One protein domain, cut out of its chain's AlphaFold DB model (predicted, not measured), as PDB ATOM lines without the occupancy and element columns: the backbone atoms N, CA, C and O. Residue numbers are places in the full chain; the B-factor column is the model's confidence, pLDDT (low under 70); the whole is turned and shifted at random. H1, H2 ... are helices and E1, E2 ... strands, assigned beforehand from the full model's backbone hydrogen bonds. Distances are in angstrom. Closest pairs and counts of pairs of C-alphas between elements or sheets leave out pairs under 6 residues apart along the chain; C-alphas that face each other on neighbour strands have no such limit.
ATOM      1  N   ALA A  38     -19.528  11.984 -58.295       94.81
ATOM      2  CA  ALA A  38     -18.114  11.789 -57.986       94.81
ATOM      3  C   ALA A  38     -17.674  12.371 -56.628       94.81
ATOM      4  O   ALA A  38     -16.511  12.233 -56.252       94.81
ATOM      5  N   TRP A  39     -18.540  13.093 -55.904       97.19
ATOM      6  CA  TRP A  39     -18.120  13.811 -54.700       97.19
ATOM      7  C   TRP A  39     -17.819  12.885 -53.533       97.19
ATOM      8  O   TRP A  39     -16.816  13.114 -52.858       97.19
ATOM      9  N   LEU A  40     -18.634  11.858 -53.285       98.25
ATOM     10  CA  LEU A  40     -18.402  10.962 -52.147       98.25
ATOM     11  C   LEU A  40     -17.133  10.135 -52.342       98.25
ATOM     12  O   LEU A  40     -16.284  10.141 -51.454       98.25
ATOM     13  N   LYS A  41     -16.957   9.540 -53.527       97.69
ATOM     14  CA  LYS A  41     -15.747   8.805 -53.910       97.69
ATOM     15  C   LYS A  41     -14.483   9.647 -53.739       97.69
ATOM     16  O   LYS A  41     -13.640   9.336 -52.903       97.69
ATOM     17  N   LYS A  42     -14.423  10.808 -54.408       97.75
ATOM     18  CA  LYS A  42     -13.285  11.738 -54.290       97.75
ATOM     19  C   LYS A  42     -13.024  12.174 -52.850       97.75
ATOM     20  O   LYS A  42     -11.876  12.380 -52.468       97.75
ATOM     21  N   SER A  43     -14.081  12.337 -52.055       97.94
ATOM     22  CA  SER A  43     -13.951  12.700 -50.645       97.94
ATOM     23  C   SER A  43     -13.298  11.588 -49.833       97.94
ATOM     24  O   SER A  43     -12.365  11.877 -49.089       97.94
ATOM     25  N   VAL A  44     -13.766  10.343 -49.979       98.38
ATOM     26  CA  VAL A  44     -13.213   9.164 -49.295       98.38
ATOM     27  C   VAL A  44     -11.748   8.958 -49.679       98.38
ATOM     28  O   VAL A  44     -10.906   8.880 -48.785       98.38
ATOM     29  N   ASP A  45     -11.422   8.990 -50.971       97.81
ATOM     30  CA  ASP A  45     -10.051   8.786 -51.456       97.81
ATOM     31  C   ASP A  45      -9.093   9.863 -50.932       97.81
ATOM     32  O   ASP A  45      -7.998   9.571 -50.438       97.81
ATOM     33  N   ALA A  46      -9.518  11.130 -50.984       97.00
ATOM     34  CA  ALA A  46      -8.698  12.240 -50.524       97.00
ATOM     35  C   ALA A  46      -8.407  12.147 -49.019       97.00
ATOM     36  O   ALA A  46      -7.260  12.340 -48.607       97.00
ATOM     37  N   VAL A  47      -9.407  11.818 -48.192       96.50
ATOM     38  CA  VAL A  47      -9.201  11.738 -46.736       96.50
ATOM     39  C   VAL A  47      -8.500  10.463 -46.281       96.50
ATOM     40  O   VAL A  47      -7.868  10.472 -45.225       96.50
ATOM     41  N   ALA A  48      -8.587   9.379 -47.060       95.50
ATOM     42  CA  ALA A  48      -7.840   8.151 -46.805       95.50
ATOM     43  C   ALA A  48      -6.327   8.397 -46.911       95.50
ATOM     44  O   ALA A  48      -5.550   7.871 -46.118       95.50
ATOM     45  N   GLN A  49      -5.922   9.248 -47.855       94.56
ATOM     46  CA  GLN A  49      -4.530   9.652 -48.049       94.56
ATOM     47  C   GLN A  49      -4.101  10.782 -47.098       94.56
ATOM     48  O   GLN A  49      -2.956  10.819 -46.656       94.56
ATOM     49  N   ASP A  50      -5.000  11.722 -46.791       94.81
ATOM     50  CA  ASP A  50      -4.703  12.890 -45.958       94.81
ATOM     51  C   ASP A  50      -5.934  13.364 -45.175       94.81
ATOM     52  O   ASP A  50      -6.882  13.933 -45.717       94.81
ATOM     53  N   ARG A  51      -5.865  13.234 -43.851       93.62
ATOM     54  CA  ARG A  51      -6.945  13.582 -42.911       93.62
ATOM     55  C   ARG A  51      -7.318  15.069 -42.906       93.62
ATOM     56  O   ARG A  51      -8.343  15.441 -42.329       93.62
ATOM     57  N   PHE A  52      -6.494  15.919 -43.520       93.62
ATOM     58  CA  PHE A  52      -6.706  17.356 -43.668       93.62
ATOM     59  C   PHE A  52      -6.971  17.780 -45.118       93.62
ATOM     60  O   PHE A  52      -6.976  18.981 -45.383       93.62
ATOM     61  N   ALA A  53      -7.276  16.850 -46.032       95.12
ATOM     62  CA  ALA A  53      -7.417  17.124 -47.467       95.12
ATOM     63  C   ALA A  53      -8.337  18.315 -47.809       95.12
ATOM     64  O   ALA A  53      -8.047  19.075 -48.726       95.12
ATOM     65  N   PHE A  54      -9.422  18.529 -47.056       95.31
ATOM     66  CA  PHE A  54     -10.347  19.656 -47.271       95.31
ATOM     67  C   PHE A  54      -9.838  21.014 -46.764       95.31
ATOM     68  O   PHE A  54     -10.411  22.046 -47.104       95.31
ATOM     69  N   ALA A  55      -8.813  21.022 -45.914       92.94
ATOM     70  CA  ALA A  55      -8.181  22.225 -45.373       92.94
ATOM     71  C   ALA A  55      -6.767  22.454 -45.927       92.94
ATOM     72  O   ALA A  55      -6.132  23.448 -45.572       92.94
ATOM     73  N   ALA A  56      -6.277  21.549 -46.777       92.81
ATOM     74  CA  ALA A  56      -4.990  21.679 -47.433       92.81
ATOM     75  C   ALA A  56      -4.966  22.928 -48.346       92.81
ATOM     76  O   ALA A  56      -5.987  23.254 -48.965       92.81
ATOM     77  N   PRO A  57      -3.829  23.643 -48.460       93.62
ATOM     78  CA  PRO A  57      -3.725  24.831 -49.313       93.62
ATOM     79  C   PRO A  57      -4.075  24.573 -50.788       93.62
ATOM     80  O   PRO A  57      -4.548  25.473 -51.479       93.62
ATOM     81  N   ASP A  58      -3.873  23.343 -51.256       95.25
ATOM     82  CA  ASP A  58      -4.103  22.861 -52.617       95.25
ATOM     83  C   ASP A  58      -5.414  22.062 -52.776       95.25
ATOM     84  O   ASP A  58      -5.645  21.462 -53.827       95.25
ATOM     85  N   ALA A  59      -6.319  22.088 -51.785       96.00
ATOM     86  CA  ALA A  59      -7.555  21.294 -51.776       96.00
ATOM     87  C   ALA A  59      -8.410  21.443 -53.052       96.00
ATOM     88  O   ALA A  59      -8.970  20.462 -53.542       96.00
ATOM     89  N   MET A  60      -8.495  22.657 -53.614       96.62
ATOM     90  CA  MET A  60      -9.235  22.916 -54.861       96.62
ATOM     91  C   MET A  60      -8.646  22.159 -56.054       96.62
ATOM     92  O   MET A  60      -9.390  21.592 -56.853       96.62
ATOM     93  N   VAL A  61      -7.314  22.133 -56.157       96.06
ATOM     94  CA  VAL A  61      -6.595  21.439 -57.231       96.06
ATOM     95  C   VAL A  61      -6.752  19.935 -57.051       96.06
ATOM     96  O   VAL A  61      -7.148  19.244 -57.984       96.06
ATOM     97  N   ARG A  62      -6.533  19.442 -55.829       93.94
ATOM     98  CA  ARG A  62      -6.616  18.017 -55.504       93.94
ATOM     99  C   ARG A  62      -7.996  17.412 -55.758       93.94
ATOM    100  O   ARG A  62      -8.095  16.310 -56.283       93.94
ATOM    101  N   LEU A  63      -9.061  18.114 -55.373       95.75
ATOM    102  CA  LEU A  63     -10.440  17.634 -55.537       95.75
ATOM    103  C   LEU A  63     -11.035  17.989 -56.911       95.75
ATOM    104  O   LEU A  63     -12.106  17.481 -57.277       95.75
ATOM    105  N   GLY A  64     -10.348  18.853 -57.667       95.38
ATOM    106  CA  GLY A  64     -10.783  19.355 -58.968       95.38
ATOM    107  C   GLY A  64     -12.090  20.141 -58.883       95.38
ATOM    108  O   GLY A  64     -12.979  19.934 -59.706       95.38
ATOM    109  N   VAL A  65     -12.260  20.972 -57.849       95.56
ATOM    110  CA  VAL A  65     -13.486  21.757 -57.619       95.56
ATOM    111  C   VAL A  65     -13.179  23.141 -57.036       95.56
ATOM    112  O   VAL A  65     -12.115  23.381 -56.469       95.56
ATOM    113  N   GLY A  66     -14.139  24.064 -57.137       95.75
ATOM    114  CA  GLY A  66     -14.015  25.404 -56.555       95.75
ATOM    115  C   GLY A  66     -14.079  25.428 -55.021       95.75
ATOM    116  O   GLY A  66     -14.595  24.511 -54.383       95.75
ATOM    117  N   LYS A  67     -13.622  26.530 -54.411       94.56
ATOM    118  CA  LYS A  67     -13.518  26.714 -52.948       94.56
ATOM    119  C   LYS A  67     -14.782  26.333 -52.163       94.56
ATOM    120  O   LYS A  67     -14.693  25.616 -51.173       94.56
ATOM    121  N   ASN A  68     -15.955  26.794 -52.595       95.25
ATOM    122  CA  ASN A  68     -17.215  26.510 -51.892       95.25
ATOM    123  C   ASN A  68     -17.654  25.046 -52.065       95.25
ATOM    124  O   ASN A  68     -18.245  24.458 -51.163       95.25
ATOM    125  N   MET A  69     -17.315  24.429 -53.200       96.12
ATOM    126  CA  MET A  69     -17.588  23.012 -53.438       96.12
ATOM    127  C   MET A  69     -16.723  22.117 -52.546       96.12
ATOM    128  O   MET A  69     -17.223  21.099 -52.090       96.12
ATOM    129  N   VAL A  70     -15.486  22.508 -52.211       97.25
ATOM    130  CA  VAL A  70     -14.654  21.789 -51.222       97.25
ATOM    131  C   VAL A  70     -15.382  21.687 -49.874       97.25
ATOM    132  O   VAL A  70     -15.507  20.597 -49.311       97.25
ATOM    133  N   SER A  71     -15.928  22.803 -49.376       95.75
ATOM    134  CA  SER A  71     -16.731  22.815 -48.144       95.75
ATOM    135  C   SER A  71     -17.987  21.946 -48.263       95.75
ATOM    136  O   SER A  71     -18.294  21.188 -47.341       95.75
ATOM    137  N   SER A  72     -18.674  22.008 -49.408       96.94
ATOM    138  CA  SER A  72     -19.873  21.208 -49.675       96.94
ATOM    139  C   SER A  72     -19.579  19.703 -49.730       96.94
ATOM    140  O   SER A  72     -20.287  18.915 -49.110       96.94
ATOM    141  N   MET A  73     -18.483  19.291 -50.373       97.88
ATOM    142  CA  MET A  73     -18.017  17.900 -50.398       97.88
ATOM    143  C   MET A  73     -17.757  17.374 -48.982       97.88
ATOM    144  O   MET A  73     -18.250  16.303 -48.623       97.88
ATOM    145  N   ARG A  74     -17.065  18.158 -48.138       97.00
ATOM    146  CA  ARG A  74     -16.868  17.806 -46.722       97.00
ATOM    147  C   ARG A  74     -18.202  17.664 -45.993       97.00
ATOM    148  O   ARG A  74     -18.367  16.733 -45.204       97.00
ATOM    149  N   HIS A  75     -19.134  18.593 -46.218       96.25
ATOM    150  CA  HIS A  75     -20.464  18.541 -45.616       96.25
ATOM    151  C   HIS A  75     -21.189  17.252 -46.010       96.25
ATOM    152  O   HIS A  75     -21.528  16.481 -45.121       96.25
ATOM    153  N   TRP A  76     -21.347  16.967 -47.305       98.06
ATOM    154  CA  TRP A  76     -22.060  15.778 -47.779       98.06
ATOM    155  C   TRP A  76     -21.412  14.471 -47.321       98.06
ATOM    156  O   TRP A  76     -22.124  13.581 -46.863       98.06
ATOM    157  N   GLY A  77     -20.079  14.371 -47.347       98.00
ATOM    158  CA  GLY A  77     -19.371  13.190 -46.848       98.00
ATOM    159  C   GLY A  77     -19.660  12.901 -45.369       98.00
ATOM    160  O   GLY A  77     -19.885  11.751 -44.994       98.00
ATOM    161  N   LEU A  78     -19.721  13.941 -44.530       96.56
ATOM    162  CA  LEU A  78     -20.076  13.805 -43.112       96.56
ATOM    163  C   LEU A  78     -21.578  13.569 -42.907       96.56
ATOM    164  O   LEU A  78     -21.957  12.726 -42.096       96.56
ATOM    165  N   THR A  79     -22.432  14.303 -43.620       96.12
ATOM    166  CA  THR A  79     -23.897  14.202 -43.534       96.12
ATOM    167  C   THR A  79     -24.370  12.813 -43.931       96.12
ATOM    168  O   THR A  79     -25.144  12.223 -43.194       96.12
ATOM    169  N   LEU A  80     -23.823  12.232 -44.998       97.62
ATOM    170  CA  LEU A  80     -24.191  10.899 -45.481       97.62
ATOM    171  C   LEU A  80     -23.418   9.766 -44.794       97.62
ATOM    172  O   LEU A  80     -23.689   8.598 -45.029       97.62
ATOM    173  N   GLY A  81     -22.466  10.093 -43.915       96.19
ATOM    174  CA  GLY A  81     -21.794   9.099 -43.075       96.19
ATOM    175  C   GLY A  81     -20.687   8.330 -43.758       96.19
ATOM    176  O   GLY A  81     -20.207   7.362 -43.182       96.19
ATOM    177  N   MET A  82     -20.255   8.774 -44.934       98.06
ATOM    178  CA  MET A  82     -19.078   8.234 -45.611       98.06
ATOM    179  C   MET A  82     -17.788   8.675 -44.915       98.06
ATOM    180  O   MET A  82     -16.785   7.969 -44.928       98.06
ATOM    181  N   LEU A  83     -17.826   9.834 -44.257       97.50
ATOM    182  CA  LEU A  83     -16.736  10.386 -43.466       97.50
ATOM    183  C   LEU A  83     -17.151  10.512 -42.001       97.50
ATOM    184  O   LEU A  83     -18.321  10.737 -41.687       97.50
ATOM    185  N   GLU A  84     -16.175  10.468 -41.099       94.81
ATOM    186  CA  GLU A  84     -16.375  10.798 -39.690       94.81
ATOM    187  C   GLU A  84     -15.245  11.669 -39.130       94.81
ATOM    188  O   GLU A  84     -14.096  11.602 -39.570       94.81
ATOM    189  N   GLU A  85     -15.581  12.517 -38.153       91.62
ATOM    190  CA  GLU A  85     -14.591  13.318 -37.429       91.62
ATOM    191  C   GLU A  85     -13.828  12.434 -36.437       91.62
ATOM    192  O   GLU A  85     -14.424  11.646 -35.696       91.62
ATOM    193  N   GLU A  86     -12.504  12.579 -36.385       84.75
ATOM    194  CA  GLU A  86     -11.695  11.883 -35.388       84.75
ATOM    195  C   GLU A  86     -11.922  12.462 -33.981       84.75
ATOM    196  O   GLU A  86     -12.301  13.622 -33.792       84.75
ATOM    197  N   SER A  87     -11.707  11.626 -32.959       71.50
ATOM    198  CA  SER A  87     -12.033  11.971 -31.572       71.50
ATOM    199  C   SER A  87     -11.312  13.243 -31.090       71.50
ATOM    200  O   SER A  87     -10.115  13.400 -31.342       71.50
ATOM    201  N   PRO A  88     -11.968  14.101 -30.274       57.81
ATOM    202  CA  PRO A  88     -11.417  15.389 -29.831       57.81
ATOM    203  C   PRO A  88     -10.054  15.303 -29.135       57.81
ATOM    204  O   PRO A  88      -9.291  16.264 -29.148       57.81
ATOM    205  N   VAL A  95      -9.078  22.986 -37.202       72.62
ATOM    206  CA  VAL A  95      -9.703  22.046 -38.142       72.62
ATOM    207  C   VAL A  95      -9.658  20.653 -37.535       72.62
ATOM    208  O   VAL A  95      -8.584  20.164 -37.187       72.62
ATOM    209  N   ARG A  96     -10.823  20.013 -37.413       83.25
ATOM    210  CA  ARG A  96     -10.908  18.634 -36.932       83.25
ATOM    211  C   ARG A  96     -10.475  17.675 -38.043       83.25
ATOM    212  O   ARG A  96     -11.058  17.769 -39.127       83.25
ATOM    213  N   PRO A  97      -9.511  16.772 -37.785       88.62
ATOM    214  CA  PRO A  97      -9.166  15.732 -38.739       88.62
ATOM    215  C   PRO A  97     -10.377  14.837 -38.985       88.62
ATOM    216  O   PRO A  97     -11.190  14.594 -38.084       88.62
ATOM    217  N   ILE A  98     -10.504  14.376 -40.222       93.75
ATOM    218  CA  ILE A  98     -11.566  13.468 -40.639       93.75
ATOM    219  C   ILE A  98     -10.957  12.253 -41.325       93.75
ATOM    220  O   ILE A  98      -9.854  12.320 -41.863       93.75
ATOM    221  N   ARG A  99     -11.692  11.150 -41.311       96.00
ATOM    222  CA  ARG A  99     -11.300   9.896 -41.957       96.00
ATOM    223  C   ARG A  99     -12.509   9.239 -42.619       96.00
ATOM    224  O   ARG A  99     -13.639   9.576 -42.241       96.00
ATOM    225  N   PRO A 100     -12.307   8.297 -43.555       97.62
ATOM    226  CA  PRO A 100     -13.387   7.425 -43.991       97.62
ATOM    227  C   PRO A 100     -14.018   6.728 -42.780       97.62
ATOM    228  O   PRO A 100     -13.319   6.284 -41.856       97.62
ATOM    229  N   SER A 101     -15.346   6.668 -42.759       96.88
ATOM    230  CA  SER A 101     -16.057   5.787 -41.836       96.88
ATOM    231  C   SER A 101     -15.891   4.332 -42.288       96.88
ATOM    232  O   SER A 101     -15.431   4.069 -43.399       96.88
ATOM    233  N   GLN A 102     -16.293   3.371 -41.450       95.75
ATOM    234  CA  GLN A 102     -16.325   1.968 -41.874       95.75
ATOM    235  C   GLN A 102     -17.215   1.781 -43.111       95.75
ATOM    236  O   GLN A 102     -16.807   1.108 -44.048       95.75
ATOM    237  N   LEU A 103     -18.385   2.427 -43.141       96.44
ATOM    238  CA  LEU A 103     -19.282   2.369 -44.291       96.44
ATOM    239  C   LEU A 103     -18.664   3.025 -45.531       96.44
ATOM    240  O   LEU A 103     -18.687   2.433 -46.601       96.44
ATOM    241  N   GLY A 104     -18.077   4.216 -45.387       97.50
ATOM    242  CA  GLY A 104     -17.429   4.911 -46.499       97.50
ATOM    243  C   GLY A 104     -16.266   4.117 -47.088       97.50
ATOM    244  O   GLY A 104     -16.123   4.078 -48.302       97.50
ATOM    245  N   GLN A 105     -15.483   3.437 -46.245       97.00
ATOM    246  CA  GLN A 105     -14.430   2.536 -46.705       97.00
ATOM    247  C   GLN A 105     -15.011   1.313 -47.427       97.00
ATOM    248  O   GLN A 105     -14.600   1.031 -48.545       97.00
ATOM    249  N   SER A 106     -15.968   0.601 -46.822       96.88
ATOM    250  CA  SER A 106     -16.545  -0.616 -47.414       96.88
ATOM    251  C   SER A 106     -17.284  -0.357 -48.725       96.88
ATOM    252  O   SER A 106     -17.305  -1.220 -49.593       96.88
ATOM    253  N   LEU A 107     -17.912   0.810 -48.860       97.25
ATOM    254  CA  LEU A 107     -18.728   1.149 -50.018       97.25
ATOM    255  C   LEU A 107     -17.908   1.816 -51.128       97.25
ATOM    256  O   LEU A 107     -18.065   1.449 -52.285       97.25
ATOM    257  N   LEU A 108     -17.045   2.782 -50.781       98.00
ATOM    258  CA  LEU A 108     -16.475   3.734 -51.743       98.00
ATOM    259  C   LEU A 108     -14.962   3.624 -51.963       98.00
ATOM    260  O   LEU A 108     -14.414   4.392 -52.754       98.00
ATOM    261  N   ALA A 109     -14.258   2.715 -51.285       96.25
ATOM    262  CA  ALA A 109     -12.862   2.431 -51.622       96.25
ATOM    263  C   ALA A 109     -12.726   1.907 -53.063       96.25
ATOM    264  O   ALA A 109     -13.720   1.568 -53.694       96.25
ATOM    265  N   ASP A 110     -11.511   1.863 -53.615       95.88
ATOM    266  CA  ASP A 110     -11.294   1.347 -54.980       95.88
ATOM    267  C   ASP A 110     -11.750  -0.115 -55.137       95.88
ATOM    268  O   ASP A 110     -12.228  -0.503 -56.197       95.88
ATOM    269  N   ASP A 111     -11.635  -0.898 -54.065       95.00
ATOM    270  CA  ASP A 111     -12.119  -2.272 -53.915       95.00
ATOM    271  C   ASP A 111     -13.446  -2.358 -53.133       95.00
ATOM    272  O   ASP A 111     -13.827  -3.428 -52.653       95.00
ATOM    273  N   GLY A 112     -14.132  -1.224 -52.967       95.88
ATOM    274  CA  GLY A 112     -15.410  -1.125 -52.273       95.88
ATOM    275  C   GLY A 112     -16.568  -1.739 -53.063       95.88
ATOM    276  O   GLY A 112     -16.451  -2.064 -54.242       95.88
ATOM    277  N   TRP A 113     -17.707  -1.882 -52.393       96.94
ATOM    278  CA  TRP A 113     -18.902  -2.514 -52.952       96.94
ATOM    279  C   TRP A 113     -19.544  -1.763 -54.121       96.94
ATOM    280  O   TRP A 113     -20.001  -2.402 -55.063       96.94
ATOM    281  N   ASP A 114     -19.597  -0.433 -54.059       97.38
ATOM    282  CA  ASP A 114     -20.158   0.402 -55.127       97.38
ATOM    283  C   ASP A 114     -19.437   1.762 -55.183       97.38
ATOM    284  O   ASP A 114     -19.970   2.788 -54.740       97.38
ATOM    285  N   PRO A 115     -18.191   1.799 -55.699       97.00
ATOM    286  CA  PRO A 115     -17.336   2.980 -55.608       97.00
ATOM    287  C   PRO A 115     -17.860   4.209 -56.354       97.00
ATOM    288  O   PRO A 115     -17.453   5.333 -56.048       97.00
ATOM    289  N   TYR A 116     -18.756   4.007 -57.320       96.06
ATOM    290  CA  TYR A 116     -19.231   5.046 -58.231       96.06
ATOM    291  C   TYR A 116     -20.736   5.331 -58.121       96.06
ATOM    292  O   TYR A 116     -21.227   6.189 -58.856       96.06
ATOM    293  N   LEU A 117     -21.428   4.733 -57.139       96.44
ATOM    294  CA  LEU A 117     -22.873   4.882 -56.907       96.44
ATOM    295  C   LEU A 117     -23.715   4.378 -58.093       96.44
ATOM    296  O   LEU A 117     -24.671   5.040 -58.503       96.44
ATOM    297  N   GLU A 118     -23.319   3.250 -58.677       94.12
ATOM    298  CA  GLU A 118     -23.975   2.637 -59.834       94.12
ATOM    299  C   GLU A 118     -25.179   1.773 -59.434       94.12
ATOM    300  O   GLU A 118     -26.108   1.626 -60.231       94.12
ATOM    301  N   ASP A 119     -25.203   1.222 -58.212       95.06
ATOM    302  CA  ASP A 119     -26.340   0.447 -57.712       95.06
ATOM    303  C   ASP A 119     -27.392   1.393 -57.087       95.06
ATOM    304  O   ASP A 119     -27.109   2.088 -56.101       95.06
ATOM    305  N   PRO A 120     -28.649   1.407 -57.578       94.81
ATOM    306  CA  PRO A 120     -29.737   2.160 -56.952       94.81
ATOM    307  C   PRO A 120     -29.930   1.861 -55.457       94.81
ATOM    308  O   PRO A 120     -30.400   2.724 -54.710       94.81
ATOM    309  N   ALA A 121     -29.567   0.663 -54.993       96.06
ATOM    310  CA  ALA A 121     -29.583   0.288 -53.583       96.06
ATOM    311  C   ALA A 121     -28.700   1.215 -52.731       96.06
ATOM    312  O   ALA A 121     -29.100   1.626 -51.636       96.06
ATOM    313  N   THR A 122     -27.551   1.627 -53.266       98.00
ATOM    314  CA  THR A 122     -26.651   2.583 -52.625       98.00
ATOM    315  C   THR A 122     -27.323   3.937 -52.445       98.00
ATOM    316  O   THR A 122     -27.219   4.550 -51.382       98.00
ATOM    317  N   LEU A 123     -28.086   4.401 -53.437       98.25
ATOM    318  CA  LEU A 123     -28.819   5.665 -53.344       98.25
ATOM    319  C   LEU A 123     -29.891   5.621 -52.244       98.25
ATOM    320  O   LEU A 123     -30.047   6.586 -51.492       98.25
ATOM    321  N   TRP A 124     -30.577   4.489 -52.080       98.50
ATOM    322  CA  TRP A 124     -31.506   4.278 -50.967       98.50
ATOM    323  C   TRP A 124     -30.806   4.262 -49.602       98.50
ATOM    324  O   TRP A 124     -31.320   4.829 -48.636       98.50
ATOM    325  N   LEU A 125     -29.607   3.686 -49.513       98.50
ATOM    326  CA  LEU A 125     -28.798   3.744 -48.295       98.50
ATOM    327  C   LEU A 125     -28.381   5.187 -47.958       98.50
ATOM    328  O   LEU A 125     -28.453   5.612 -46.802       98.50
ATOM    329  N   LEU A 126     -28.000   5.978 -48.964       98.50
ATOM    330  CA  LEU A 126     -27.701   7.402 -48.789       98.50
ATOM    331  C   LEU A 126     -28.938   8.190 -48.329       98.50
ATOM    332  O   LEU A 126     -28.820   9.028 -47.434       98.50
ATOM    333  N   GLN A 127     -30.119   7.893 -48.882       98.50
ATOM    334  CA  GLN A 127     -31.393   8.469 -48.439       98.50
ATOM    335  C   GLN A 127     -31.644   8.206 -46.950       98.50
ATOM    336  O   GLN A 127     -31.997   9.134 -46.216       98.50
ATOM    337  N   TRP A 128     -31.421   6.969 -46.496       98.19
ATOM    338  CA  TRP A 128     -31.551   6.615 -45.085       98.19
ATOM    339  C   TRP A 128     -30.652   7.482 -44.201       98.19
ATOM    340  O   TRP A 128     -31.129   8.144 -43.281       98.19
ATOM    341  N   HIS A 129     -29.358   7.561 -44.518       97.44
ATOM    342  CA  HIS A 129     -28.424   8.366 -43.733       97.44
ATOM    343  C   HIS A 129     -28.733   9.863 -43.753       97.44
ATOM    344  O   HIS A 129     -28.529  10.534 -42.741       97.44
ATOM    345  N   LEU A 130     -29.221  10.387 -44.878       97.44
ATOM    346  CA  LEU A 130     -29.548  11.800 -45.018       97.44
ATOM    347  C   LEU A 130     -30.715  12.210 -44.117       97.44
ATOM    348  O   LEU A 130     -30.635  13.205 -43.400       97.44
ATOM    349  N   VAL A 131     -31.799  11.436 -44.147       96.38
ATOM    350  CA  VAL A 131     -33.034  11.759 -43.422       96.38
ATOM    351  C   VAL A 131     -32.932  11.429 -41.930       96.38
ATOM    352  O   VAL A 131     -33.585  12.076 -41.112       96.38
ATOM    353  N   SER A 132     -32.069  10.487 -41.555       91.44
ATOM    354  CA  SER A 132     -31.879  10.050 -40.167       91.44
ATOM    355  C   SER A 132     -30.913  10.926 -39.347       91.44
ATOM    356  O   SER A 132     -30.490  10.525 -38.264       91.44
ATOM    357  N   ARG A 133     -30.530  12.118 -39.835       88.75
ATOM    358  CA  ARG A 133     -29.525  13.004 -39.200       88.75
ATOM    359  C   ARG A 133     -29.976  14.469 -39.111       88.75
ATOM    360  O   ARG A 133     -29.437  15.336 -39.814       88.75
ATOM    361  N   PRO A 134     -30.952  14.795 -38.243       88.38
ATOM    362  CA  PRO A 134     -31.475  16.151 -38.075       88.38
ATOM    363  C   PRO A 134     -30.406  17.179 -37.715       88.38
ATOM    364  O   PRO A 134     -30.567  18.355 -38.029       88.38
ATOM    365  N   GLU A 135     -29.304  16.766 -37.092       88.62
ATOM    366  CA  GLU A 135     -28.200  17.638 -36.704       88.62
ATOM    367  C   GLU A 135     -27.318  18.100 -37.874       88.62
ATOM    368  O   GLU A 135     -26.511  19.019 -37.702       88.62
ATOM    369  N   ARG A 136     -27.473  17.491 -39.058       91.31
ATOM    370  CA  ARG A 136     -26.745  17.850 -40.290       91.31
ATOM    371  C   ARG A 136     -27.648  18.167 -41.482       91.31
ATOM    372  O   ARG A 136     -27.217  18.923 -42.344       91.31
ATOM    373  N   ALA A 137     -28.858  17.618 -41.524       94.94
ATOM    374  CA  ALA A 137     -29.801  17.782 -42.626       94.94
ATOM    375  C   ALA A 137     -31.226  18.007 -42.097       94.94
ATOM    376  O   ALA A 137     -32.135  17.203 -42.311       94.94
ATOM    377  N   THR A 138     -31.429  19.109 -41.366       95.50
ATOM    378  CA  THR A 138     -32.686  19.358 -40.642       95.50
ATOM    379  C   THR A 138     -33.895  19.436 -41.572       95.50
ATOM    380  O   THR A 138     -34.935  18.863 -41.255       95.50
ATOM    381  N   THR A 139     -33.769  20.094 -42.729       97.69
ATOM    382  CA  THR A 139     -34.864  20.187 -43.710       97.69
ATOM    383  C   THR A 139     -35.273  18.817 -44.240       97.69
ATOM    384  O   THR A 139     -36.461  18.512 -44.264       97.69
ATOM    385  N   TRP A 140     -34.314  17.953 -44.581       98.06
ATOM    386  CA  TRP A 140     -34.579  16.591 -45.047       98.06
ATOM    387  C   TRP A 140     -35.291  15.769 -43.980       98.06
ATOM    388  O   TRP A 140     -36.369  15.234 -44.232       98.06
ATOM    389  N   TRP A 141     -34.730  15.728 -42.769       97.19
ATOM    390  CA  TRP A 141     -35.357  15.046 -41.642       97.19
ATOM    391  C   TRP A 141     -36.793  15.533 -41.422       97.19
ATOM    392  O   TRP A 141     -37.703  14.712 -41.333       97.19
ATOM    393  N   TRP A 142     -37.017  16.849 -41.381       97.25
ATOM    394  CA  TRP A 142     -38.336  17.406 -41.098       97.25
ATOM    395  C   TRP A 142     -39.343  17.117 -42.212       97.25
ATOM    396  O   TRP A 142     -40.470  16.727 -41.913       97.25
ATOM    397  N   VAL A 143     -38.958  17.250 -43.485       98.06
ATOM    398  CA  VAL A 143     -39.890  17.008 -44.594       98.06
ATOM    399  C   VAL A 143     -40.348  15.551 -44.633       98.06
ATOM    400  O   VAL A 143     -41.544  15.298 -44.729       98.06
ATOM    401  N   PHE A 144     -39.435  14.589 -44.496       97.62
ATOM    402  CA  PHE A 144     -39.803  13.170 -44.556       97.62
ATOM    403  C   PHE A 144     -40.453  12.654 -43.263       97.62
ATOM    404  O   PHE A 144     -41.288  11.751 -43.320       97.62
ATOM    405  N   ASN A 145     -40.117  13.220 -42.097       95.31
ATOM    406  CA  ASN A 145     -40.619  12.712 -40.815       95.31
ATOM    407  C   ASN A 145     -41.775  13.497 -40.214       95.31
ATOM    408  O   ASN A 145     -42.520  12.912 -39.440       95.31
ATOM    409  N   HIS A 146     -41.952  14.774 -40.538       95.38
ATOM    410  CA  HIS A 146     -42.842  15.660 -39.775       95.38
ATOM    411  C   HIS A 146     -43.754  16.533 -40.634       95.38
ATOM    412  O   HIS A 146     -44.749  17.041 -40.117       95.38
ATOM    413  N   TYR A 147     -43.463  16.714 -41.925       96.50
ATOM    414  CA  TYR A 147     -44.344  17.489 -42.792       96.50
ATOM    415  C   TYR A 147     -45.733  16.821 -42.881       96.50
ATOM    416  O   TYR A 147     -45.822  15.624 -43.161       96.50
ATOM    417  N   PRO A 148     -46.829  17.559 -42.625       90.94
ATOM    418  CA  PRO A 148     -48.159  16.963 -42.486       90.94
ATOM    419  C   PRO A 148     -48.819  16.578 -43.819       90.94
ATOM    420  O   PRO A 148     -49.804  15.846 -43.816       90.94
ATOM    421  N   GLY A 149     -48.324  17.093 -44.947       92.94
ATOM    422  CA  GLY A 149     -48.897  16.866 -46.273       92.94
ATOM    423  C   GLY A 149     -48.037  15.969 -47.162       92.94
ATOM    424  O   GLY A 149     -46.925  15.585 -46.815       92.94
ATOM    425  N   ILE A 150     -48.545  15.673 -48.358       94.19
ATOM    426  CA  ILE A 150     -47.757  15.056 -49.440       94.19
ATOM    427  C   ILE A 150     -47.469  16.032 -50.580       94.19
ATOM    428  O   ILE A 150     -46.620  15.742 -51.407       94.19
ATOM    429  N   VAL A 151     -48.153  17.176 -50.627       96.19
ATOM    430  CA  VAL A 151     -47.944  18.248 -51.606       96.19
ATOM    431  C   VAL A 151     -47.491  19.491 -50.858       96.19
ATOM    432  O   VAL A 151     -48.038  19.780 -49.798       96.19
ATOM    433  N   PHE A 152     -46.506  20.204 -51.399       96.56
ATOM    434  CA  PHE A 152     -45.951  21.405 -50.785       96.56
ATOM    435  C   PHE A 152     -45.402  22.393 -51.814       96.56
ATOM    436  O   PHE A 152     -45.013  22.046 -52.930       96.56
ATOM    437  N   THR A 153     -45.285  23.643 -51.388       96.62
ATOM    438  CA  THR A 153     -44.562  24.721 -52.061       96.62
ATOM    439  C   THR A 153     -43.336  25.133 -51.244       96.62
ATOM    440  O   THR A 153     -43.245  24.885 -50.038       96.62
ATOM    441  N   ARG A 154     -42.390  25.845 -51.872       96.62
ATOM    442  CA  ARG A 154     -41.229  26.433 -51.168       96.62
ATOM    443  C   ARG A 154     -41.644  27.309 -49.980       96.62
ATOM    444  O   ARG A 154     -41.000  27.275 -48.935       96.62
ATOM    445  N   ALA A 155     -42.716  28.086 -50.143       96.25
ATOM    446  CA  ALA A 155     -43.219  28.991 -49.113       96.25
ATOM    447  C   ALA A 155     -43.787  28.234 -47.901       96.25
ATOM    448  O   ALA A 155     -43.551  28.632 -46.761       96.25
ATOM    449  N   GLU A 156     -44.491  27.125 -48.134       97.31
ATOM    450  CA  GLU A 156     -45.023  26.279 -47.062       97.31
ATOM    451  C   GLU A 156     -43.910  25.576 -46.288       97.31
ATOM    452  O   GLU A 156     -43.950  25.572 -45.056       97.31
ATOM    453  N   LEU A 157     -42.887  25.056 -46.982       97.69
ATOM    454  CA  LEU A 157     -41.708  24.494 -46.317       97.69
ATOM    455  C   LEU A 157     -41.005  25.546 -45.457       97.69
ATOM    456  O   LEU A 157     -40.684  25.277 -44.301       97.69
ATOM    457  N   GLN A 158     -40.823  26.761 -45.982       97.38
ATOM    458  CA  GLN A 158     -40.199  27.849 -45.230       97.38
ATOM    459  C   GLN A 158     -40.990  28.175 -43.959       97.38
ATOM    460  O   GLN A 158     -40.412  28.206 -42.875       97.38
ATOM    461  N   LYS A 159     -42.310  28.354 -44.072       96.94
ATOM    462  CA  LYS A 159     -43.178  28.650 -42.927       96.94
ATOM    463  C   LYS A 159     -43.146  27.531 -41.881       96.94
ATOM    464  O   LYS A 159     -43.097  27.811 -40.684       96.94
ATOM    465  N   GLY A 160     -43.173  26.272 -42.317       96.62
ATOM    466  CA  GLY A 160     -43.130  25.120 -41.417       96.62
ATOM    467  C   GLY A 160     -41.799  24.989 -40.675       96.62
ATOM    468  O   GLY A 160     -41.795  24.773 -39.463       96.62
ATOM    469  N   LEU A 161     -40.676  25.209 -41.360       95.50
ATOM    470  CA  LEU A 161     -39.351  25.197 -40.738       95.50
ATOM    471  C   LEU A 161     -39.133  26.400 -39.806       95.50
ATOM    472  O   LEU A 161     -38.549  26.239 -38.738       95.50
ATOM    473  N   GLU A 162     -39.643  27.589 -40.142       95.00
ATOM    474  CA  GLU A 162     -39.642  28.743 -39.229       95.00
ATOM    475  C   GLU A 162     -40.437  28.448 -37.947       95.00
ATOM    476  O   GLU A 162     -39.967  28.748 -36.847       95.00
ATOM    477  N   ALA A 163     -41.599  27.794 -38.067       94.25
ATOM    478  CA  ALA A 163     -42.393  27.359 -36.919       94.25
ATOM    479  C   ALA A 163     -41.665  26.296 -36.077       94.25
ATOM    480  O   ALA A 163     -41.657  26.394 -34.849       94.25
ATOM    481  N   LEU A 164     -41.008  25.323 -36.716       92.56
ATOM    482  CA  LEU A 164     -40.169  24.328 -36.041       92.56
ATOM    483  C   LEU A 164     -39.045  25.000 -35.239       92.56
ATOM    484  O   LEU A 164     -38.857  24.685 -34.065       92.56
ATOM    485  N   ILE A 165     -38.318  25.938 -35.851       91.56
ATOM    486  CA  ILE A 165     -37.224  26.670 -35.198       91.56
ATOM    487  C   ILE A 165     -37.755  27.474 -34.003       91.56
ATOM    488  O   ILE A 165     -37.142  27.460 -32.938       91.56
ATOM    489  N   ALA A 166     -38.913  28.130 -34.139       91.19
ATOM    490  CA  ALA A 166     -39.530  28.893 -33.053       91.19
ATOM    491  C   ALA A 166     -39.906  28.020 -31.838       91.19
ATOM    492  O   ALA A 166     -39.846  28.490 -30.703       91.19
ATOM    493  N   GLN A 167     -40.243  26.746 -32.057       90.88
ATOM    494  CA  GLN A 167     -40.546  25.776 -30.996       90.88
ATOM    495  C   GLN A 167     -39.291  25.175 -30.335       90.88
ATOM    496  O   GLN A 167     -39.401  24.441 -29.353       90.88
ATOM    497  N   ARG A 168     -38.089  25.460 -30.855       88.88
ATOM    498  CA  ARG A 168     -36.812  24.894 -30.395       88.88
ATOM    499  C   ARG A 168     -35.846  26.016 -29.985       88.88
ATOM    500  O   ARG A 168     -34.892  26.304 -30.706       88.88
ATOM    501  N   PRO A 169     -36.042  26.654 -28.815       80.69
ATOM    502  CA  PRO A 169     -35.268  27.835 -28.408       80.69
ATOM    503  C   PRO A 169     -33.767  27.563 -28.207       80.69
ATOM    504  O   PRO A 169     -32.966  28.492 -28.187       80.69
ATOM    505  N   ASN A 170     -33.379  26.296 -28.058       85.25
ATOM    506  CA  ASN A 170     -31.992  25.850 -27.950       85.25
ATOM    507  C   ASN A 170     -31.278  25.700 -29.305       85.25
ATOM    508  O   ASN A 170     -30.067  25.485 -29.321       85.25
ATOM    509  N   TRP A 171     -31.990  25.797 -30.431       87.31
ATOM    510  CA  TRP A 171     -31.382  25.743 -31.756       87.31
ATOM    511  C   TRP A 171     -30.727  27.073 -32.131       87.31
ATOM    512  O   TRP A 171     -31.162  28.157 -31.740       87.31
ATOM    513  N   SER A 172     -29.666  27.002 -32.933       79.25
ATOM    514  CA  SER A 172     -29.002  28.194 -33.455       79.25
ATOM    515  C   SER A 172     -29.945  29.015 -34.336       79.25
ATOM    516  O   SER A 172     -30.651  28.471 -35.189       79.25
ATOM    517  N   ARG A 173     -29.900  30.345 -34.182       80.81
ATOM    518  CA  ARG A 173     -30.668  31.272 -35.024       80.81
ATOM    519  C   ARG A 173     -30.286  31.080 -36.492       80.81
ATOM    520  O   ARG A 173     -29.110  31.139 -36.842       80.81
ATOM    521  N   THR A 174     -31.293  30.915 -37.341       88.06
ATOM    522  CA  THR A 174     -31.136  30.765 -38.792       88.06
ATOM    523  C   THR A 174     -31.822  31.928 -39.495       88.06
ATOM    524  O   THR A 174     -32.906  32.350 -39.097       88.06
ATOM    525  N   THR A 175     -31.180  32.490 -40.519       92.00
ATOM    526  CA  THR A 175     -31.776  33.580 -41.307       92.00
ATOM    527  C   THR A 175     -32.756  33.030 -42.342       92.00
ATOM    528  O   THR A 175     -32.519  31.957 -42.901       92.00
ATOM    529  N   SER A 176     -33.800  33.795 -42.677       93.81
ATOM    530  CA  SER A 176     -34.737  33.435 -43.759       93.81
ATOM    531  C   SER A 176     -34.010  33.187 -45.093       93.81
ATOM    532  O   SER A 176     -34.347  32.261 -45.825       93.81
ATOM    533  N   ALA A 177     -32.950  33.947 -45.391       95.25
ATOM    534  CA  ALA A 177     -32.149  33.743 -46.597       95.25
ATOM    535  C   ALA A 177     -31.402  32.397 -46.600       95.25
ATOM    536  O   ALA A 177     -31.351  31.737 -47.633       95.25
ATOM    537  N   SER A 178     -30.831  31.976 -45.465       94.12
ATOM    538  CA  SER A 178     -30.210  30.648 -45.340       94.12
ATOM    539  C   SER A 178     -31.237  29.539 -45.514       94.12
ATOM    540  O   SER A 178     -30.999  28.625 -46.292       94.12
ATOM    541  N   LEU A 179     -32.403  29.680 -44.883       96.25
ATOM    542  CA  LEU A 179     -33.477  28.700 -44.979       96.25
ATOM    543  C   LEU A 179     -33.989  28.536 -46.417       96.25
ATOM    544  O   LEU A 179     -34.169  27.420 -46.887       96.25
ATOM    545  N   LYS A 180     -34.148  29.640 -47.157       97.06
ATOM    546  CA  LYS A 180     -34.515  29.595 -48.581       97.06
ATOM    547  C   LYS A 180     -33.493  28.836 -49.430       97.06
ATOM    548  O   LYS A 180     -33.895  28.086 -50.312       97.06
ATOM    549  N   ARG A 181     -32.190  29.020 -49.176       96.88
ATOM    550  CA  ARG A 181     -31.127  28.285 -49.891       96.88
ATOM    551  C   ARG A 181     -31.117  26.801 -49.530       96.88
ATOM    552  O   ARG A 181     -30.913  25.978 -50.412       96.88
ATOM    553  N   ASP A 182     -31.345  26.471 -48.265       97.56
ATOM    554  CA  ASP A 182     -31.425  25.087 -47.790       97.56
ATOM    555  C   ASP A 182     -32.619  24.349 -48.421       97.56
ATOM    556  O   ASP A 182     -32.458  23.267 -48.977       97.56
ATOM    557  N   ILE A 183     -33.791  24.996 -48.469       97.62
ATOM    558  CA  ILE A 183     -34.985  24.484 -49.167       97.62
ATOM    559  C   ILE A 183     -34.729  24.302 -50.668       97.62
ATOM    560  O   ILE A 183     -35.193  23.327 -51.258       97.62
ATOM    561  N   ASP A 184     -34.006  25.226 -51.305       95.69
ATOM    562  CA  ASP A 184     -33.659  25.086 -52.720       95.69
ATOM    563  C   ASP A 184     -32.767  23.863 -52.967       95.69
ATOM    564  O   ASP A 184     -33.039  23.075 -53.872       95.69
ATOM    565  N   VAL A 185     -31.760  23.641 -52.118       96.69
ATOM    566  CA  VAL A 185     -30.911  22.445 -52.208       96.69
ATOM    567  C   VAL A 185     -31.689  21.173 -51.893       96.69
ATOM    568  O   VAL A 185     -31.501  20.181 -52.595       96.69
ATOM    569  N   PHE A 186     -32.606  21.192 -50.924       97.75
ATOM    570  CA  PHE A 186     -33.529  20.084 -50.674       97.75
ATOM    571  C   PHE A 186     -34.324  19.716 -51.930       97.75
ATOM    572  O   PHE A 186     -34.324  18.557 -52.338       97.75
ATOM    573  N   ILE A 187     -34.925  20.695 -52.606       95.94
ATOM    574  CA  ILE A 187     -35.664  20.440 -53.847       95.94
ATOM    575  C   ILE A 187     -34.728  19.889 -54.925       95.94
ATOM    576  O   ILE A 187     -35.037  18.865 -55.522       95.94
ATOM    577  N   ARG A 188     -33.559  20.506 -55.138       94.38
ATOM    578  CA  ARG A 188     -32.560  20.058 -56.128       94.38
ATOM    579  C   ARG A 188     -31.924  18.703 -55.802       94.38
ATOM    580  O   ARG A 188     -31.267  18.125 -56.660       94.38
ATOM    581  N   THR A 189     -32.099  18.200 -54.581       96.31
ATOM    582  CA  THR A 189     -31.637  16.863 -54.185       96.31
ATOM    583  C   THR A 189     -32.504  15.767 -54.795       96.31
ATOM    584  O   THR A 189     -31.985  14.692 -55.074       96.31
ATOM    585  N   TYR A 190     -33.792  16.040 -55.025       95.88
ATOM    586  CA  TYR A 190     -34.768  15.026 -55.439       95.88
ATOM    587  C   TYR A 190     -35.514  15.347 -56.734       95.88
ATOM    588  O   TYR A 190     -35.956  14.433 -57.420       95.88
ATOM    589  N   ALA A 191     -35.694  16.627 -57.061       89.44
ATOM    590  CA  ALA A 191     -36.386  17.062 -58.262       89.44
ATOM    591  C   ALA A 191     -35.355  17.373 -59.363       89.44
ATOM    592  O   ALA A 191     -34.583  18.333 -59.206       89.44
ATOM    593  N   PRO A 192     -35.356  16.613 -60.479       77.31
ATOM    594  CA  PRO A 192     -34.486  16.882 -61.616       77.31
ATOM    595  C   PRO A 192     -34.655  18.321 -62.093       77.31
ATOM    596  O   PRO A 192     -35.775  18.843 -62.154       77.31
ATOM    597  N   GLN A 193     -33.557  18.983 -62.441       70.50
ATOM    598  CA  GLN A 193     -33.656  20.319 -63.009       70.50
ATOM    599  C   GLN A 193     -34.178  20.217 -64.444       70.50
ATOM    600  O   GLN A 193     -33.627  19.509 -65.287       70.50
ATOM    601  N   ARG A 194     -35.245  20.960 -64.768       64.81
ATOM    602  CA  ARG A 194     -35.648  21.123 -66.172       64.81
ATOM    603  C   ARG A 194     -34.470  21.763 -66.905       64.81
ATOM    604  O   ARG A 194     -34.052  22.853 -66.521       64.81
ATOM    605  N   ARG A 195     -33.936  21.096 -67.936       54.59
ATOM    606  CA  ARG A 195     -32.815  21.597 -68.751       54.59
ATOM    607  C   ARG A 195     -33.145  22.994 -69.299       54.59
ATOM    608  O   ARG A 195     -33.857  23.129 -70.290       54.59
ATOM    609  N   THR A 203     -25.916  21.458 -64.638       52.69
ATOM    610  CA  THR A 203     -26.983  20.524 -65.032       52.69
ATOM    611  C   THR A 203     -26.750  19.090 -64.551       52.69
ATOM    612  O   THR A 203     -27.520  18.204 -64.910       52.69
ATOM    613  N   LEU A 204     -25.707  18.838 -63.751       60.94
ATOM    614  CA  LEU A 204     -25.544  17.539 -63.101       60.94
ATOM    615  C   LEU A 204     -26.561  17.429 -61.965       60.94
ATOM    616  O   LEU A 204     -26.414  18.080 -60.925       60.94
ATOM    617  N   ASP A 205     -27.599  16.631 -62.198       78.38
ATOM    618  CA  ASP A 205     -28.610  16.317 -61.200       78.38
ATOM    619  C   ASP A 205     -27.981  15.573 -60.010       78.38
ATOM    620  O   ASP A 205     -26.974  14.863 -60.127       78.38
ATOM    621  N   CYS A 206     -28.566  15.773 -58.832       93.88
ATOM    622  CA  CYS A 206     -28.200  15.014 -57.645       93.88
ATOM    623  C   CYS A 206     -28.506  13.524 -57.866       93.88
ATOM    624  O   CYS A 206     -29.614  13.232 -58.317       93.88
ATOM    625  N   PRO A 207     -27.623  12.580 -57.473       95.38
ATOM    626  CA  PRO A 207     -27.906  11.146 -57.598       95.38
ATOM    627  C   PRO A 207     -29.240  10.737 -56.955       95.38
ATOM    628  O   PRO A 207     -29.992   9.935 -57.493       95.38
ATOM    629  N   LEU A 208     -29.601  11.358 -55.826       96.88
ATOM    630  CA  LEU A 208     -30.851  11.063 -55.113       96.88
ATOM    631  C   LEU A 208     -32.125  11.457 -55.887       96.88
ATOM    632  O   LEU A 208     -33.215  11.030 -55.504       96.88
ATOM    633  N   ALA A 209     -32.016  12.220 -56.979       95.31
ATOM    634  CA  ALA A 209     -33.147  12.505 -57.858       95.31
ATOM    635  C   ALA A 209     -33.655  11.243 -58.575       95.31
ATOM    636  O   ALA A 209     -34.851  11.139 -58.854       95.31
ATOM    637  N   GLU A 210     -32.791  10.245 -58.793       94.19
ATOM    638  CA  GLU A 210     -33.160   8.965 -59.412       94.19
ATOM    639  C   GLU A 210     -34.132   8.142 -58.558       94.19
ATOM    640  O   GLU A 210     -34.889   7.328 -59.087       94.19
ATOM    641  N   LEU A 211     -34.182   8.395 -57.245       96.25
ATOM    642  CA  LEU A 211     -35.132   7.737 -56.346       96.25
ATOM    643  C   LEU A 211     -36.585   8.136 -56.637       96.25
ATOM    644  O   LEU A 211     -37.515   7.449 -56.216       96.25
ATOM    645  N   GLY A 212     -36.805   9.268 -57.316       95.00
ATOM    646  CA  GLY A 212     -38.142   9.733 -57.685       95.00
ATOM    647  C   GLY A 212     -39.049  10.055 -56.492       95.00
ATOM    648  O   GLY A 212     -40.272  10.064 -56.657       95.00
ATOM    649  N   LEU A 213     -38.467  10.316 -55.313       96.94
ATOM    650  CA  LEU A 213     -39.184  10.577 -54.059       96.94
ATOM    651  C   LEU A 213     -39.906  11.926 -54.035       96.94
ATOM    652  O   LEU A 213     -40.875  12.078 -53.296       96.94
ATOM    653  N   ILE A 214     -39.462  12.897 -54.837       96.38
ATOM    654  CA  ILE A 214     -40.124  14.196 -54.977       96.38
ATOM    655  C   ILE A 214     -40.315  14.500 -56.456       96.38
ATOM    656  O   ILE A 214     -39.363  14.481 -57.231       96.38
ATOM    657  N   ARG A 215     -41.549  14.817 -56.846       92.06
ATOM    658  CA  ARG A 215     -41.891  15.222 -58.214       92.06
ATOM    659  C   ARG A 215     -42.410  16.646 -58.229       92.06
ATOM    660  O   ARG A 215     -43.232  17.021 -57.398       92.06
ATOM    661  N   GLU A 216     -41.944  17.434 -59.189       90.62
ATOM    662  CA  GLU A 216     -42.544  18.733 -59.479       90.62
ATOM    663  C   GLU A 216     -43.845  18.527 -60.270       90.62
ATOM    664  O   GLU A 216     -43.881  17.773 -61.244       90.62
ATOM    665  N   SER A 217     -44.920  19.194 -59.854       84.88
ATOM    666  CA  SER A 217     -46.197  19.199 -60.567       84.88
ATOM    667  C   SER A 217     -46.114  20.006 -61.871       84.88
ATOM    668  O   SER A 217     -45.242  20.856 -62.073       84.88
ATOM    669  N   HIS A 218     -47.074  19.785 -62.774       73.50
ATOM    670  CA  HIS A 218     -47.252  20.613 -63.970       73.50
ATOM    671  C   HIS A 218     -47.583  22.071 -63.623       73.50
ATOM    672  O   HIS A 218     -47.186  22.982 -64.352       73.50
ATOM    673  N   GLN A 219     -48.266  22.293 -62.495       71.75
ATOM    674  CA  GLN A 219     -48.396  23.616 -61.893       71.75
ATOM    675  C   GLN A 219     -47.032  23.995 -61.305       71.75
ATOM    676  O   GLN A 219     -46.626  23.463 -60.271       71.75
ATOM    677  N   GLN A 220     -46.305  24.864 -62.017       73.62
ATOM    678  CA  GLN A 220     -44.975  25.330 -61.617       73.62
ATOM    679  C   GLN A 220     -44.981  25.762 -60.142       73.62
ATOM    680  O   GLN A 220     -45.919  26.428 -59.713       73.62
ATOM    681  N   GLN A 221     -43.913  25.437 -59.401       81.56
ATOM    682  CA  GLN A 221     -43.710  25.758 -57.972       81.56
ATOM    683  C   GLN A 221     -44.404  24.853 -56.937       81.56
ATOM    684  O   GLN A 221     -44.219  25.083 -55.738       81.56
ATOM    685  N   THR A 222     -45.114  23.807 -57.365       93.38
ATOM    686  CA  THR A 222     -45.689  22.800 -56.459       93.38
ATOM    687  C   THR A 222     -44.950  21.470 -56.588       93.38
ATOM    688  O   THR A 222     -44.677  21.009 -57.695       93.38
ATOM    689  N   PHE A 223     -44.655  20.829 -55.460       95.81
ATOM    690  CA  PHE A 223     -43.928  19.562 -55.367       95.81
ATOM    691  C   PHE A 223     -44.742  18.529 -54.600       95.81
ATOM    692  O   PHE A 223     -45.553  18.884 -53.747       95.81
ATOM    693  N   GLN A 224     -44.510  17.252 -54.888       95.88
ATOM    694  CA  GLN A 224     -45.199  16.141 -54.249       95.88
ATOM    695  C   GLN A 224     -44.214  15.063 -53.791       95.88
ATOM    696  O   GLN A 224     -43.387  14.614 -54.583       95.88
ATOM    697  N   ILE A 225     -44.354  14.615 -52.541       97.12
ATOM    698  CA  ILE A 225     -43.718  13.407 -52.008       97.12
ATOM    699  C   ILE A 225     -44.407  12.186 -52.619       97.12
ATOM    700  O   ILE A 225     -45.626  12.021 -52.515       97.12
ATOM    701  N   VAL A 226     -43.623  11.316 -53.244       96.69
ATOM    702  CA  VAL A 226     -44.112  10.113 -53.913       96.69
ATOM    703  C   VAL A 226     -44.032   8.936 -52.957       96.69
ATOM    704  O   VAL A 226     -42.948   8.458 -52.626       96.69
TER     705      VAL A 226
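Overview. This is residues 38 to 88, 95 to 195 and 203 to 226 of the 323 residues of the protein "DUF4007 family protein" of Acidobacteria bacterium (UniProt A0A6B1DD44). Two lobes sit side by side along the longest axis, joined by the long link from H4 to H5, with H3 and H5 close at the boundary. In the first lobe H2, H3, H4 and a small sheet of E1 and E2 gather round H1; in the second H6, H7 and H9 pack on H8, with H5 on the side toward the first lobe and a small sheet of E3, E5 and E4 at the far end. The printed part has 176 residues, with nine named helices and five named strands in the order H1 H2 H3 E1 E2 H4 H5 H6 E3 H7 H8 H9 E4 E5. Both sheets are antiparallel, and the class is mostly helix, with helices that touch mostly crossed. The whole is compact, with a radius of gyration of the C-alphas of 17.1 A, and spans 46 by 37 by 27 A.

Arrangement. H1, residues 38 to 49, touches H2, residues 59 to 63, with its residues 42 to 46 alone; the closest C-alphas are those of Lys 42 and Leu 63, 6.7 A apart. H3, residues 67 to 79, touches H1 about perpendicular at 85 degrees, with the C-alphas of Leu 40 and Gly 77 closest at 5.8 A. E1, residues 83 to 85, and E2, residues 98 to 100, are antiparallel neighbours; N 84 and O 99 are within hydrogen-bond range at 2.9 A. The closest C-alphas of H1 and E2, those of Val 47 and Arg 99, are 5.5 A apart. H4, residues 102 to 108, touches H1 at a steep tilt of 55 degrees, opposite ways, with the C-alphas of Lys 41 and Leu 108 closest at 5.6 A. H5, residues 120 to 131, is close to but not clearly touching H3; the closest C-alphas, those of Thr 79 and Leu 130, are 6.3 A apart. H5 touches H6, residues 138 to 145, only just about perpendicular at 70.5 degrees, with the C-alphas of Val 131 and Trp 141 closest at 4.4 A. After E3, residues 151 to 153, H7, residues 154 to 166, and H8, residues 176 to 190, touch at a steep tilt of 57 degrees, opposite ways; the C-alphas of Gln 158 and Leu 179 are closest at 6.8 A. H8 also touches H6, the same way at a steep tilt of 53 degrees, with the C-alphas of Trp 140 and Phe 186 closest at 6.7 A. H9, residues 207 to 211, touches H5, with the C-alphas of Leu 123 and Leu 208 closest at 6.0 A. H9 touches H8 too, with the C-alphas of Tyr 190 and Ala 209 closest at 3.9 A. E4, residues 214 to 216, and E5, residues 222 to 225, form a hairpin, with N 215 and O 224 at 2.9 A; E5 is also the antiparallel neighbour of E3, with N 223 and O 152 at 2.8 A. H8 only grazes this sheet, with residues 186 to 190. Every O i to N i+4 pair is within hydrogen-bond range in H1, H2, H4, H5, H6 and H7; H3 has 8 of 9, H8 10 of 11, and H9 0 of 1 but 2 of 2 O i to N i+3 pairs.

Along the chain. H1 begins at C-alpha 38, (-18.114, 11.789, -57.986), and is 17.0 A long. H3 is 18.8 A, H5 16.9 A, H7 18.4 A and H8 21.8 A long. H8 begins at C-alpha 176, (-34.737, 33.435, -43.759). E5, 10.6 A long, ends at C-alpha 225, (-43.718, 13.407, -52.008).

Size, cuts and confidence. The two C-alphas farthest apart, those of Pro 88 and His 218, are 49.8 A apart. Residues 89 to 94 and 196 to 202 are not printed, with 10.8 A and 7.0 A between the C-alphas across the cuts. Of the links printed whole, H4 to H5 is long, with 11 residues. Residues 166 to 172, of which 166 belongs to H7, stand free. Residues 88, 194 to 195 and 203 to 204 have pLDDT under 70; the mean of the printed part is 92.9.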